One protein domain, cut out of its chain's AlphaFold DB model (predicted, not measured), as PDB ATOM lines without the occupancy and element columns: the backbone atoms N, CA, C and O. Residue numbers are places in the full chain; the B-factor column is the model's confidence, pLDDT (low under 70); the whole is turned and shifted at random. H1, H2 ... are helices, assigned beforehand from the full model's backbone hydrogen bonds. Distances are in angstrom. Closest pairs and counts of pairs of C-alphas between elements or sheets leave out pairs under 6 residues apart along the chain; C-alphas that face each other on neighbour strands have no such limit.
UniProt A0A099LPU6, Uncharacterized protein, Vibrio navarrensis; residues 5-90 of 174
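What this domain is: This is residues 5 to 90 of the 174 residues of an uncharacterized protein of Vibrio navarrensis (UniProt A0A099LPU6). What does this domain look like? Three longer helices, H1, H2 and H6, lie side by side in a loose row, with H2 in the middle, and the short helices H3, H4 and H5 cover one face of the H2 and H6 part. H1 folds back along H2 as a hairpin, while H6 runs nearly parallel to H2 with a wider gap. What is it made of? The printed part has 86 residues with six named helices, in the order H1 to H6, and no named strand; its class is all helix. How large is it? It is compact, with a radius of gyration of the C-alphas of 12.7 A and spans of 37 by 28 by 18 A.

How they stand to each other: How do the first helices stand? H1, residues 5 to 16, and H2, residues 21 to 37, touch and form a helical hairpin, at a shallow tilt of 26 degrees, opposite ways; their closest C-alphas are those of Ile 14 and Arg 23, 5.8 A apart. How do the short helices sit? H3, residues 40 to 46, and H4, residues 56 to 62, are close but not clearly touching, with the C-alphas of Leu 46 and Glu 58 closest at 6.8 A. H4 touches H5, residues 67 to 71, where the C-alphas of Arg 57 and Asp 67 are closest at 5.5 A. Where does the last helix stand? H6, residues 73 to 88, is close to H2 but not clearly touching, at a shallow tilt of 9 degrees, the same way; the C-alphas of Tyr 28 and Phe 75 are closest at 7.2 A. H1 and H6 are apart. What do the backbones show? Every O i to N i+4 pair is within hydrogen-bond range in H1, H3, H4 and H6, against 11 of 13 in H2 and 0 of 1 in H5, which has 1 of 2 O i to N i+3 pairs within range.

Where its parts are: Where does the first helix begin? H1 starts at C-alpha 5, (8.316, -10.539, -20.999), and is 17.2 A long. How long are the others? H2 is 25.1 A and H6 22.5 A, while H3, H4 and H5 are 10.1, 10.0 and 8.5 A. Where does H6 end? It ends at C-alpha 88, (30.045, -4.124, -36.106).

The domain as a whole: Which C-alphas are farthest apart? Those of Pro 18 and Gly 90 are, at 38.2 A. Is there a cut or a long link? The printed part has no cut and no long link; the link from H3 to H4 is short, and the other four are tight. Where is the model's confidence low? No printed residue is under 70, and the mean pLDDT of the printed part is 84.9.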
ATOM      1  N   VAL A   5       9.017 -10.226 -22.251       85.94
ATOM      2  CA  VAL A   5       8.316 -10.539 -20.999       85.94
ATOM      3  C   VAL A   5       9.300 -10.778 -19.851       85.94
ATOM      4  O   VAL A   5       9.116 -10.233 -18.765       85.94
ATOM      5  N   GLU A   6      10.370 -11.542 -20.086       87.62
ATOM      6  CA  GLU A   6      11.417 -11.792 -19.081       87.62
ATOM      7  C   GLU A   6      12.082 -10.488 -18.626       87.62
ATOM      8  O   GLU A   6      12.324 -10.284 -17.435       87.62
ATOM      9  N   LEU A   7      12.330  -9.577 -19.568       89.69
ATOM     10  CA  LEU A   7      12.919  -8.279 -19.274       89.69
ATOM     11  C   LEU A   7      12.010  -7.415 -18.386       89.69
ATOM     12  O   LEU A   7      12.494  -6.815 -17.425       89.69
ATOM     13  N   GLU A   8      10.710  -7.347 -18.674       89.81
ATOM     14  CA  GLU A   8       9.773  -6.558 -17.864       89.81
ATOM     15  C   GLU A   8       9.650  -7.104 -16.434       89.81
ATOM     16  O   GLU A   8       9.667  -6.330 -15.472       89.81
ATOM     17  N   VAL A   9       9.661  -8.432 -16.264       91.12
ATOM     18  CA  VAL A   9       9.715  -9.071 -14.937       91.12
ATOM     19  C   VAL A   9      10.994  -8.679 -14.188       91.12
ATOM     20  O   VAL A   9      10.953  -8.344 -12.999       91.12
ATOM     21  N   LEU A  10      12.147  -8.672 -14.866       91.50
ATOM     22  CA  LEU A  10      13.411  -8.244 -14.263       91.50
ATOM     23  C   LEU A  10      13.373  -6.768 -13.849       91.50
ATOM     24  O   LEU A  10      13.767  -6.452 -12.723       91.50
ATOM     25  N   LYS A  11      12.848  -5.873 -14.695       92.56
ATOM     26  CA  LYS A  11      12.685  -4.444 -14.372       92.56
ATOM     27  C   LYS A  11      11.792  -4.241 -13.149       92.56
ATOM     28  O   LYS A  11      12.139  -3.457 -12.261       92.56
ATOM     29  N   GLU A  12      10.669  -4.953 -13.058       92.69
ATOM     30  CA  GLU A  12       9.763  -4.856 -11.912       92.69
ATOM     31  C   GLU A  12      10.450  -5.291 -10.608       92.69
ATOM     32  O   GLU A  12      10.360  -4.606  -9.585       92.69
ATOM     33  N   ASN A  13      11.212  -6.382 -10.654       91.12
ATOM     34  CA  ASN A  13      11.973  -6.861  -9.504       91.12
ATOM     35  C   ASN A  13      13.092  -5.889  -9.096       91.12
ATOM     36  O   ASN A  13      13.276  -5.622  -7.907       91.12
ATOM     37  N   ILE A  14      13.795  -5.289 -10.063       91.12
ATOM     38  CA  ILE A  14      14.817  -4.262  -9.806       91.12
ATOM     39  C   ILE A  14      14.208  -3.053  -9.079       91.12
ATOM     40  O   ILE A  14      14.829  -2.538  -8.146       91.12
ATOM     41  N   ARG A  15      13.000  -2.609  -9.462       90.44
ATOM     42  CA  ARG A  15      12.300  -1.478  -8.814       90.44
ATOM     43  C   ARG A  15      11.986  -1.751  -7.343       90.44
ATOM     44  O   ARG A  15      12.085  -0.832  -6.533       90.44
ATOM     45  N   LYS A  16      11.636  -2.996  -7.005       91.00
ATOM     46  CA  LYS A  16      11.291  -3.426  -5.637       91.00
ATOM     47  C   LYS A  16      12.512  -3.557  -4.723       91.00
ATOM     48  O   LYS A  16      12.371  -3.496  -3.504       91.00
ATOM     49  N   LEU A  17      13.710  -3.742  -5.282       87.44
ATOM     50  CA  LEU A  17      14.921  -3.934  -4.488       87.44
ATOM     51  C   LEU A  17      15.545  -2.607  -4.029       87.44
ATOM     52  O   LEU A  17      15.675  -1.678  -4.827       87.44
ATOM     53  N   PRO A  18      16.050  -2.513  -2.788       86.44
ATOM     54  CA  PRO A  18      16.865  -1.379  -2.368       86.44
ATOM     55  C   PRO A  18      18.234  -1.391  -3.065       86.44
ATOM     56  O   PRO A  18      18.668  -2.407  -3.625       86.44
ATOM     57  N   ALA A  19      18.944  -0.262  -3.005       84.19
ATOM     58  CA  ALA A  19      20.315  -0.149  -3.499       84.19
ATOM     59  C   ALA A  19      21.232  -1.151  -2.769       84.19
ATOM     60  O   ALA A  19      21.622  -0.948  -1.624       84.19
ATOM     61  N   SER A  20      21.533  -2.267  -3.431       85.12
ATOM     62  CA  SER A  20      22.222  -3.420  -2.849       85.12
ATOM     63  C   SER A  20      22.998  -4.190  -3.925       85.12
ATOM     64  O   SER A  20      22.705  -4.041  -5.117       85.12
ATOM     65  N   PRO A  21      23.973  -5.042  -3.548       85.25
ATOM     66  CA  PRO A  21      24.666  -5.912  -4.497       85.25
ATOM     67  C   PRO A  21      23.708  -6.777  -5.325       85.25
ATOM     68  O   PRO A  21      23.841  -6.799  -6.544       85.25
ATOM     69  N   LYS A  22      22.676  -7.350  -4.684       87.38
ATOM     70  CA  LYS A  22      21.637  -8.165  -5.335       87.38
ATOM     71  C   LYS A  22      20.899  -7.402  -6.436       87.38
ATOM     72  O   LYS A  22      20.697  -7.933  -7.520       87.38
ATOM     73  N   ARG A  23      20.553  -6.130  -6.195       87.31
ATOM     74  CA  ARG A  23      19.968  -5.268  -7.237       87.31
ATOM     75  C   ARG A  23      20.926  -5.109  -8.416       87.31
ATOM     76  O   ARG A  23      20.499  -5.179  -9.559       87.31
ATOM     77  N   GLY A  24      22.217  -4.931  -8.143       87.38
ATOM     78  CA  GLY A  24      23.241  -4.872  -9.182       87.38
ATOM     79  C   GLY A  24      23.384  -6.174  -9.975       87.38
ATOM     80  O   GLY A  24      23.742  -6.117 -11.144       87.38
ATOM     81  N   ASP A  25      23.147  -7.339  -9.378       88.94
ATOM     82  CA  ASP A  25      23.177  -8.617 -10.104       88.94
ATOM     83  C   ASP A  25      21.958  -8.744 -11.024       88.94
ATOM     84  O   ASP A  25      22.098  -9.072 -12.195       88.94
ATOM     85  N   MET A  26      20.776  -8.345 -10.548       89.50
ATOM     86  CA  MET A  26      19.568  -8.332 -11.378       89.50
ATOM     87  C   MET A  26      19.653  -7.356 -12.555       89.50
ATOM     88  O   MET A  26      19.203  -7.681 -13.647       89.50
ATOM     89  N   VAL A  27      20.252  -6.176 -12.359       90.81
ATOM     90  CA  VAL A  27      20.493  -5.220 -13.456       90.81
ATOM     91  C   VAL A  27      21.455  -5.801 -14.493       90.81
ATOM     92  O   VAL A  27      21.290  -5.556 -15.684       90.81
ATOM     93  N   TYR A  28      22.452  -6.574 -14.056       90.44
ATOM     94  CA  TYR A  28      23.391  -7.235 -14.962       90.44
ATOM     95  C   TYR A  28      22.686  -8.291 -15.825       90.44
ATOM     96  O   TYR A  28      22.842  -8.280 -17.043       90.44
ATOM     97  N   GLU A  29      21.842  -9.135 -15.227       90.56
ATOM     98  CA  GLU A  29      21.034 -10.095 -15.992       90.56
ATOM     99  C   GLU A  29      20.040  -9.394 -16.926       90.56
ATOM    100  O   GLU A  29      19.899  -9.780 -18.085       90.56
ATOM    101  N   ALA A  30      19.414  -8.303 -16.472       91.06
ATOM    102  CA  ALA A  30      18.520  -7.510 -17.310       91.06
ATOM    103  C   ALA A  30      19.241  -6.924 -18.534       91.06
ATOM    104  O   ALA A  30      18.686  -6.975 -19.626       91.06
ATOM    105  N   LEU A  31      20.481  -6.436 -18.390       90.00
ATOM    106  CA  LEU A  31      21.295  -5.980 -19.527       90.00
ATOM    107  C   LEU A  31      21.524  -7.098 -20.545       90.00
ATOM    108  O   LEU A  31      21.320  -6.883 -21.735       90.00
ATOM    109  N   ARG A  32      21.904  -8.297 -20.091       88.56
ATOM    110  CA  ARG A  32      22.186  -9.433 -20.986       88.56
ATOM    111  C   ARG A  32      20.970  -9.860 -21.804       88.56
ATOM    112  O   ARG A  32      21.122 -10.257 -22.953       88.56
ATOM    113  N   VAL A  33      19.777  -9.765 -21.218       89.06
ATOM    114  CA  VAL A  33      18.501 -10.024 -21.905       89.06
ATOM    115  C   VAL A  33      18.126  -8.857 -22.823       89.06
ATOM    116  O   VAL A  33      17.621  -9.076 -23.918       89.06
ATOM    117  N   TRP A  34      18.387  -7.620 -22.401       89.25
ATOM    118  CA  TRP A  34      17.996  -6.403 -23.114       89.25
ATOM    119  C   TRP A  34      18.795  -6.159 -24.400       89.25
ATOM    120  O   TRP A  34      18.193  -5.788 -25.407       89.25
ATOM    121  N   ILE A  35      20.112  -6.398 -24.393       85.62
ATOM    122  CA  ILE A  35      21.013  -6.184 -25.544       85.62
ATOM    123  C   ILE A  35      20.498  -6.858 -26.834       85.62
ATOM    124  O   ILE A  35      20.297  -6.152 -27.823       85.62
ATOM    125  N   PRO A  36      20.224  -8.178 -26.872       83.94
ATOM    126  CA  PRO A  36      19.797  -8.847 -28.103       83.94
ATOM    127  C   PRO A  36      18.383  -8.465 -28.564       83.94
ATOM    128  O   PRO A  36      18.017  -8.777 -29.693       83.94
ATOM    129  N   LEU A  37      17.579  -7.815 -27.714       85.56
ATOM    130  CA  LEU A  37      16.222  -7.377 -28.058       85.56
ATOM    131  C   LEU A  37      16.193  -6.035 -28.803       85.56
ATOM    132  O   LEU A  37      15.145  -5.659 -29.318       85.56
ATOM    133  N   GLN A  38      17.311  -5.306 -28.843       85.12
ATOM    134  CA  GLN A  38      17.361  -3.971 -29.434       85.12
ATOM    135  C   GLN A  38      17.426  -4.022 -30.961       85.12
ATOM    136  O   GLN A  38      18.290  -4.692 -31.546       85.12
ATOM    137  N   THR A  39      16.561  -3.241 -31.605       82.44
ATOM    138  CA  THR A  39      16.632  -2.999 -33.047       82.44
ATOM    139  C   THR A  39      17.702  -1.960 -33.376       82.44
ATOM    140  O   THR A  39      18.214  -1.252 -32.509       82.44
ATOM    141  N   ASP A  40      18.050  -1.844 -34.654       78.19
ATOM    142  CA  ASP A  40      19.044  -0.869 -35.104       78.19
ATOM    143  C   ASP A  40      18.588   0.583 -34.862       78.19
ATOM    144  O   ASP A  40      19.405   1.441 -34.524       78.19
ATOM    145  N   GLU A  41      17.281   0.856 -34.938       79.44
ATOM    146  CA  GLU A  41      16.715   2.163 -34.580       79.44
ATOM    147  C   GLU A  41      16.851   2.472 -33.086       79.44
ATOM    148  O   GLU A  41      17.148   3.612 -32.717       79.44
ATOM    149  N   ASP A  42      16.668   1.470 -32.223       82.00
ATOM    150  CA  ASP A  42      16.808   1.634 -30.774       82.00
ATOM    151  C   ASP A  42      18.254   1.980 -30.412       82.00
ATOM    152  O   ASP A  42      18.510   2.925 -29.659       82.00
ATOM    153  N   TRP A  43      19.217   1.291 -31.031       83.19
ATOM    154  CA  TRP A  43      20.635   1.606 -30.877       83.19
ATOM    155  C   TRP A  43      20.967   3.026 -31.334       83.19
ATOM    156  O   TRP A  43      21.664   3.748 -30.619       83.19
ATOM    157  N   LEU A  44      20.440   3.459 -32.484       79.88
ATOM    158  CA  LEU A  44      20.653   4.813 -33.001       79.88
ATOM    159  C   LEU A  44      20.148   5.899 -32.044       79.88
ATOM    160  O   LEU A  44      20.824   6.914 -31.870       79.88
ATOM    161  N   ARG A  45      19.003   5.681 -31.386       82.31
ATOM    162  CA  ARG A  45      18.454   6.626 -30.394       82.31
ATOM    163  C   ARG A  45      19.351   6.778 -29.172       82.31
ATOM    164  O   ARG A  45      19.439   7.870 -28.619       82.31
ATOM    165  N   LEU A  46      20.029   5.704 -28.779       85.00
ATOM    166  CA  LEU A  46      20.907   5.675 -27.609       85.00
ATOM    167  C   LEU A  46      22.319   6.190 -27.900       85.00
ATOM    168  O   LEU A  46      23.107   6.387 -26.972       85.00
ATOM    169  N   ILE A  47      22.679   6.418 -29.163       82.38
ATOM    170  CA  ILE A  47      23.972   7.001 -29.512       82.38
ATOM    171  C   ILE A  47      23.951   8.498 -29.223       82.38
ATOM    172  O   ILE A  47      23.220   9.291 -29.816       82.38
ATOM    173  N   ASN A  48      24.865   8.933 -28.362       79.94
ATOM    174  CA  ASN A  48      25.083  10.349 -28.156       79.94
ATOM    175  C   ASN A  48      25.794  10.956 -29.375       79.94
ATOM    176  O   ASN A  48      26.982  10.722 -29.609       79.94
ATOM    177  N   VAL A  49      25.077  11.813 -30.103       73.75
ATOM    178  CA  VAL A  49      25.544  12.490 -31.328       73.75
ATOM    179  C   VAL A  49      26.880  13.225 -31.140       73.75
ATOM    180  O   VAL A  49      27.684  13.308 -32.066       73.75
ATOM    181  N   LYS A  50      27.158  13.759 -29.941       75.25
ATOM    182  CA  LYS A  50      28.384  14.525 -29.664       75.25
ATOM    183  C   LYS A  50      29.576  13.641 -29.319       75.25
ATOM    184  O   LYS A  50      30.691  13.973 -29.715       75.25
ATOM    185  N   SER A  51      29.369  12.581 -28.537       74.25
ATOM    186  CA  SER A  51      30.459  11.716 -28.065       74.25
ATOM    187  C   SER A  51      30.668  10.471 -28.920       74.25
ATOM    188  O   SER A  51      31.696   9.825 -28.745       74.25
ATOM    189  N   LYS A  52      29.735  10.146 -29.830       73.75
ATOM    190  CA  LYS A  52      29.733   8.908 -30.630       73.75
ATOM    191  C   LYS A  52      29.883   7.654 -29.757       73.75
ATOM    192  O   LYS A  52      30.615   6.732 -30.093       73.75
ATOM    193  N   LYS A  53      29.228   7.667 -28.596       80.75
ATOM    194  CA  LYS A  53      29.186   6.562 -27.630       80.75
ATOM    195  C   LYS A  53      27.756   6.362 -27.159       80.75
ATOM    196  O   LYS A  53      26.970   7.314 -27.181       80.75
ATOM    197  N   LEU A  54      27.457   5.162 -26.682       84.62
ATOM    198  CA  LEU A  54      26.171   4.857 -26.073       84.62
ATOM    199  C   LEU A  54      25.910   5.714 -24.826       84.62
ATOM    200  O   LEU A  54      26.790   5.947 -23.989       84.62
ATOM    201  N   ASN A  55      24.678   6.194 -24.707       88.19
ATOM    202  CA  ASN A  55      24.219   6.999 -23.594       88.19
ATOM    203  C   ASN A  55      23.895   6.103 -22.395       88.19
ATOM    204  O   ASN A  55      22.768   5.672 -22.167       88.19
ATOM    205  N   GLN A  56      24.926   5.866 -21.588       88.06
ATOM    206  CA  GLN A  56      24.878   5.100 -20.342       88.06
ATOM    207  C   GLN A  56      23.720   5.475 -19.402       88.06
ATOM    208  O   GLN A  56      23.225   4.621 -18.667       88.06
ATOM    209  N   ARG A  57      23.298   6.747 -19.387       86.06
ATOM    210  CA  ARG A  57      22.210   7.215 -18.521       86.06
ATOM    211  C   ARG A  57      20.844   6.774 -19.038       86.06
ATOM    212  O   ARG A  57      19.995   6.417 -18.231       86.06
ATOM    213  N   GLU A  58      20.642   6.800 -20.351       86.62
ATOM    214  CA  GLU A  58      19.398   6.341 -20.980       86.62
ATOM    215  C   GLU A  58      19.254   4.826 -20.843       86.62
ATOM    216  O   GLU A  58      18.207   4.358 -20.409       86.62
ATOM    217  N   ILE A  59      20.340   4.079 -21.059       86.88
ATOM    218  CA  ILE A  59      20.365   2.622 -20.844       86.88
ATOM    219  C   ILE A  59      20.054   2.280 -19.379       86.88
ATOM    220  O   ILE A  59      19.245   1.401 -19.090       86.88
ATOM    221  N   ALA A  60      20.666   2.992 -18.426       86.19
ATOM    222  CA  ALA A  60      20.380   2.776 -17.010       86.19
ATOM    223  C   ALA A  60      18.919   3.110 -16.659       86.19
ATOM    224  O   ALA A  60      18.296   2.369 -15.901       86.19
ATOM    225  N   ALA A  61      18.360   4.189 -17.219       86.50
ATOM    226  CA  ALA A  61      16.968   4.570 -16.999       86.50
ATOM    227  C   ALA A  61      15.989   3.514 -17.536       86.50
ATOM    228  O   ALA A  61      15.063   3.135 -16.818       86.50
ATOM    229  N   GLU A  62      16.245   2.986 -18.735       86.81
ATOM    230  CA  GLU A  62      15.452   1.918 -19.356       86.81
ATOM    231  C   GLU A  62      15.374   0.676 -18.454       86.81
ATOM    232  O   GLU A  62      14.314   0.081 -18.259       86.81
ATOM    233  N   LEU A  63      16.484   0.337 -17.799       86.12
ATOM    234  CA  LEU A  63      16.584  -0.808 -16.891       86.12
ATOM    235  C   LEU A  63      16.202  -0.504 -15.440       86.12
ATOM    236  O   LEU A  63      16.400  -1.341 -14.558       86.12
ATOM    237  N   CYS A  64      15.656   0.684 -15.164       84.19
ATOM    238  CA  CYS A  64      15.304   1.118 -13.809       84.19
ATOM    239  C   CYS A  64      16.505   1.065 -12.836       84.19
ATOM    240  O   CYS A  64      16.369   0.761 -11.643       84.19
ATOM    241  N   ALA A  65      17.695   1.354 -13.358       83.12
ATOM    242  CA  ALA A  65      18.975   1.305 -12.671       83.12
ATOM    243  C   ALA A  65      19.585   2.705 -12.493       83.12
ATOM    244  O   ALA A  65      19.137   3.695 -13.067       83.12
ATOM    245  N   THR A  66      20.624   2.792 -11.660       81.38
ATOM    246  CA  THR A  66      21.401   4.023 -11.477       81.38
ATOM    247  C   THR A  66      22.588   4.055 -12.435       81.38
ATOM    248  O   THR A  66      23.146   3.021 -12.788       81.38
ATOM    249  N   ASP A  67      23.025   5.247 -12.823       78.25
ATOM    250  CA  ASP A  67      24.210   5.461 -13.666       78.25
ATOM    251  C   ASP A  67      25.526   5.030 -12.988       78.25
ATOM    252  O   ASP A  67      26.518   4.730 -13.644       78.25
ATOM    253  N   ASN A  68      25.551   4.924 -11.661       80.88
ATOM    254  CA  ASN A  68      26.730   4.470 -10.924       80.88
ATOM    255  C   ASN A  68      27.108   2.994 -11.171       80.88
ATOM    256  O   ASN A  68      28.217   2.600 -10.796       80.88
ATOM    257  N   ILE A  69      26.248   2.178 -11.798       82.00
ATOM    258  CA  ILE A  69      26.544   0.758 -12.077       82.00
ATOM    259  C   ILE A  69      27.768   0.581 -12.989       82.00
ATOM    260  O   ILE A  69      28.545  -0.353 -12.789       82.00
ATOM    261  N   TRP A  70      28.008   1.530 -13.900       84.00
ATOM    262  CA  TRP A  70      29.107   1.502 -14.874       84.00
ATOM    263  C   TRP A  70      30.498   1.617 -14.233       84.00
ATOM    264  O   TRP A  70      31.514   1.351 -14.871       84.00
ATOM    265  N   LYS A  71      30.582   1.986 -12.947       83.06
ATOM    266  CA  LYS A  71      31.857   2.038 -12.212       83.06
ATOM    267  C   LYS A  71      32.435   0.651 -11.937       83.06
ATOM    268  O   LYS A  71      33.646   0.545 -11.746       83.06
ATOM    269  N   ARG A  72      31.598  -0.390 -11.903       84.06
ATOM    270  CA  ARG A  72      32.012  -1.775 -11.650       84.06
ATOM    271  C   ARG A  72      32.486  -2.439 -12.939       84.06
ATOM    272  O   ARG A  72      31.818  -2.340 -13.962       84.06
ATOM    273  N   GLU A  73      33.582  -3.183 -12.846       84.25
ATOM    274  CA  GLU A  73      34.285  -3.751 -14.002       84.25
ATOM    275  C   GLU A  73      33.394  -4.599 -14.917       84.25
ATOM    276  O   GLU A  73      33.352  -4.370 -16.118       84.25
ATOM    277  N   ARG A  74      32.570  -5.485 -14.349       84.69
ATOM    278  CA  ARG A  74      31.658  -6.336 -15.134       84.69
ATOM    279  C   ARG A  74      30.700  -5.558 -16.047       84.69
ATOM    280  O   ARG A  74      30.346  -6.041 -17.113       84.69
ATOM    281  N   PHE A  75      30.269  -4.366 -15.631       86.31
ATOM    282  CA  PHE A  75      29.381  -3.524 -16.435       86.31
ATOM    283  C   PHE A  75      30.145  -2.743 -17.502       86.31
ATOM    284  O   PHE A  75      29.553  -2.393 -18.516       86.31
ATOM    285  N   ARG A  76      31.441  -2.472 -17.291       85.69
ATOM    286  CA  ARG A  76      32.296  -1.885 -18.329       85.69
ATOM    287  C   ARG A  76      32.528  -2.873 -19.459       85.69
ATOM    288  O   ARG A  76      32.333  -2.491 -20.597       85.69
ATOM    289  N   ILE A  77      32.830  -4.129 -19.126       86.50
ATOM    290  CA  ILE A  77      33.007  -5.200 -20.117       86.50
ATOM    291  C   ILE A  77      31.750  -5.325 -20.990       86.50
ATOM    292  O   ILE A  77      31.851  -5.227 -22.204       86.50
ATOM    293  N   LEU A  78      30.560  -5.411 -20.377       85.56
ATOM    294  CA  LEU A  78      29.296  -5.419 -21.130       85.56
ATOM    295  C   LEU A  78      29.113  -4.167 -21.995       85.56
ATOM    296  O   LEU A  78      28.613  -4.250 -23.108       85.56
ATOM    297  N   LEU A  79      29.479  -2.988 -21.489       86.44
ATOM    298  CA  LEU A  79      29.359  -1.759 -22.263       86.44
ATOM    299  C   LEU A  79      30.307  -1.748 -23.469       86.44
ATOM    300  O   LEU A  79      29.945  -1.222 -24.519       86.44
ATOM    301  N   ASP A  80      31.515  -2.275 -23.313       84.88
ATOM    302  CA  ASP A  80      32.485  -2.388 -24.397       84.88
ATOM    303  C   ASP A  80      31.983  -3.378 -25.455       84.88
ATOM    304  O   ASP A  80      31.945  -3.013 -26.628       84.88
ATOM    305  N   GLU A  81      31.449  -4.533 -25.042       85.06
ATOM    306  CA  GLU A  81      30.758  -5.486 -25.928       85.06
ATOM    307  C   GLU A  81      29.613  -4.809 -26.702       85.06
ATOM    308  O   GLU A  81      29.535  -4.909 -27.924       85.06
ATOM    309  N   MET A  82      28.772  -4.024 -26.022       84.88
ATOM    310  CA  MET A  82      27.684  -3.276 -26.664       84.88
ATOM    311  C   MET A  82      28.194  -2.239 -27.672       84.88
ATOM    312  O   MET A  82      27.580  -2.032 -28.718       84.88
ATOM    313  N   ASN A  83      29.292  -1.544 -27.369       83.50
ATOM    314  CA  ASN A  83      29.875  -0.594 -28.315       83.50
ATOM    315  C   ASN A  83      30.455  -1.318 -29.534       83.50
ATOM    316  O   ASN A  83      30.279  -0.833 -30.652       83.50
ATOM    317  N   ASP A  84      31.118  -2.456 -29.335       83.25
ATOM    318  CA  ASP A  84      31.655  -3.271 -30.422       83.25
ATOM    319  C   ASP A  84      30.540  -3.821 -31.320       83.25
ATOM    320  O   ASP A  84      30.671  -3.741 -32.541       83.25
ATOM    321  N   ASP A  85      29.408  -4.251 -30.756       80.94
ATOM    322  CA  ASP A  85      28.229  -4.684 -31.517       80.94
ATOM    323  C   ASP A  85      27.657  -3.554 -32.385       80.94
ATOM    324  O   ASP A  85      27.379  -3.736 -33.573       80.94
ATOM    325  N   VAL A  86      27.514  -2.351 -31.825       80.44
ATOM    326  CA  VAL A  86      26.998  -1.177 -32.553       80.44
ATOM    327  C   VAL A  86      27.974  -0.731 -33.652       80.44
ATOM    328  O   VAL A  86      27.550  -0.288 -34.723       80.44
ATOM    329  N   ILE A  87      29.283  -0.883 -33.430       81.31
ATOM    330  CA  ILE A  87      30.313  -0.650 -34.452       81.31
ATOM    331  C   ILE A  87      30.251  -1.727 -35.541       81.31
ATOM    332  O   ILE A  87      30.304  -1.391 -36.723       81.31
ATOM    333  N   ALA A  88      30.124  -3.003 -35.172       79.62
ATOM    334  CA  ALA A  88      30.045  -4.124 -36.106       79.62
ATOM    335  C   ALA A  88      28.804  -4.034 -37.006       79.62
ATOM    336  O   ALA A  88      28.887  -4.315 -38.200       79.62
ATOM    337  N   LYS A  89      27.682  -3.548 -36.463       76.00
ATOM    338  CA  LYS A  89      26.459  -3.221 -37.213       76.00
ATOM    339  C   LYS A  89      26.587  -1.983 -38.115       76.00
ATOM    340  O   LYS A  89      25.654  -1.661 -38.842       76.00
ATOM    341  N   GLY A  90      27.709  -1.261 -38.067       73.19
ATOM    342  CA  GLY A  90      27.938  -0.048 -38.860       73.19
ATOM    343  C   GLY A  90      27.164   1.184 -38.375       73.19
ATOM    344  O   GLY A  90      27.166   2.213 -39.047       73.19
TER     345      GLY A  90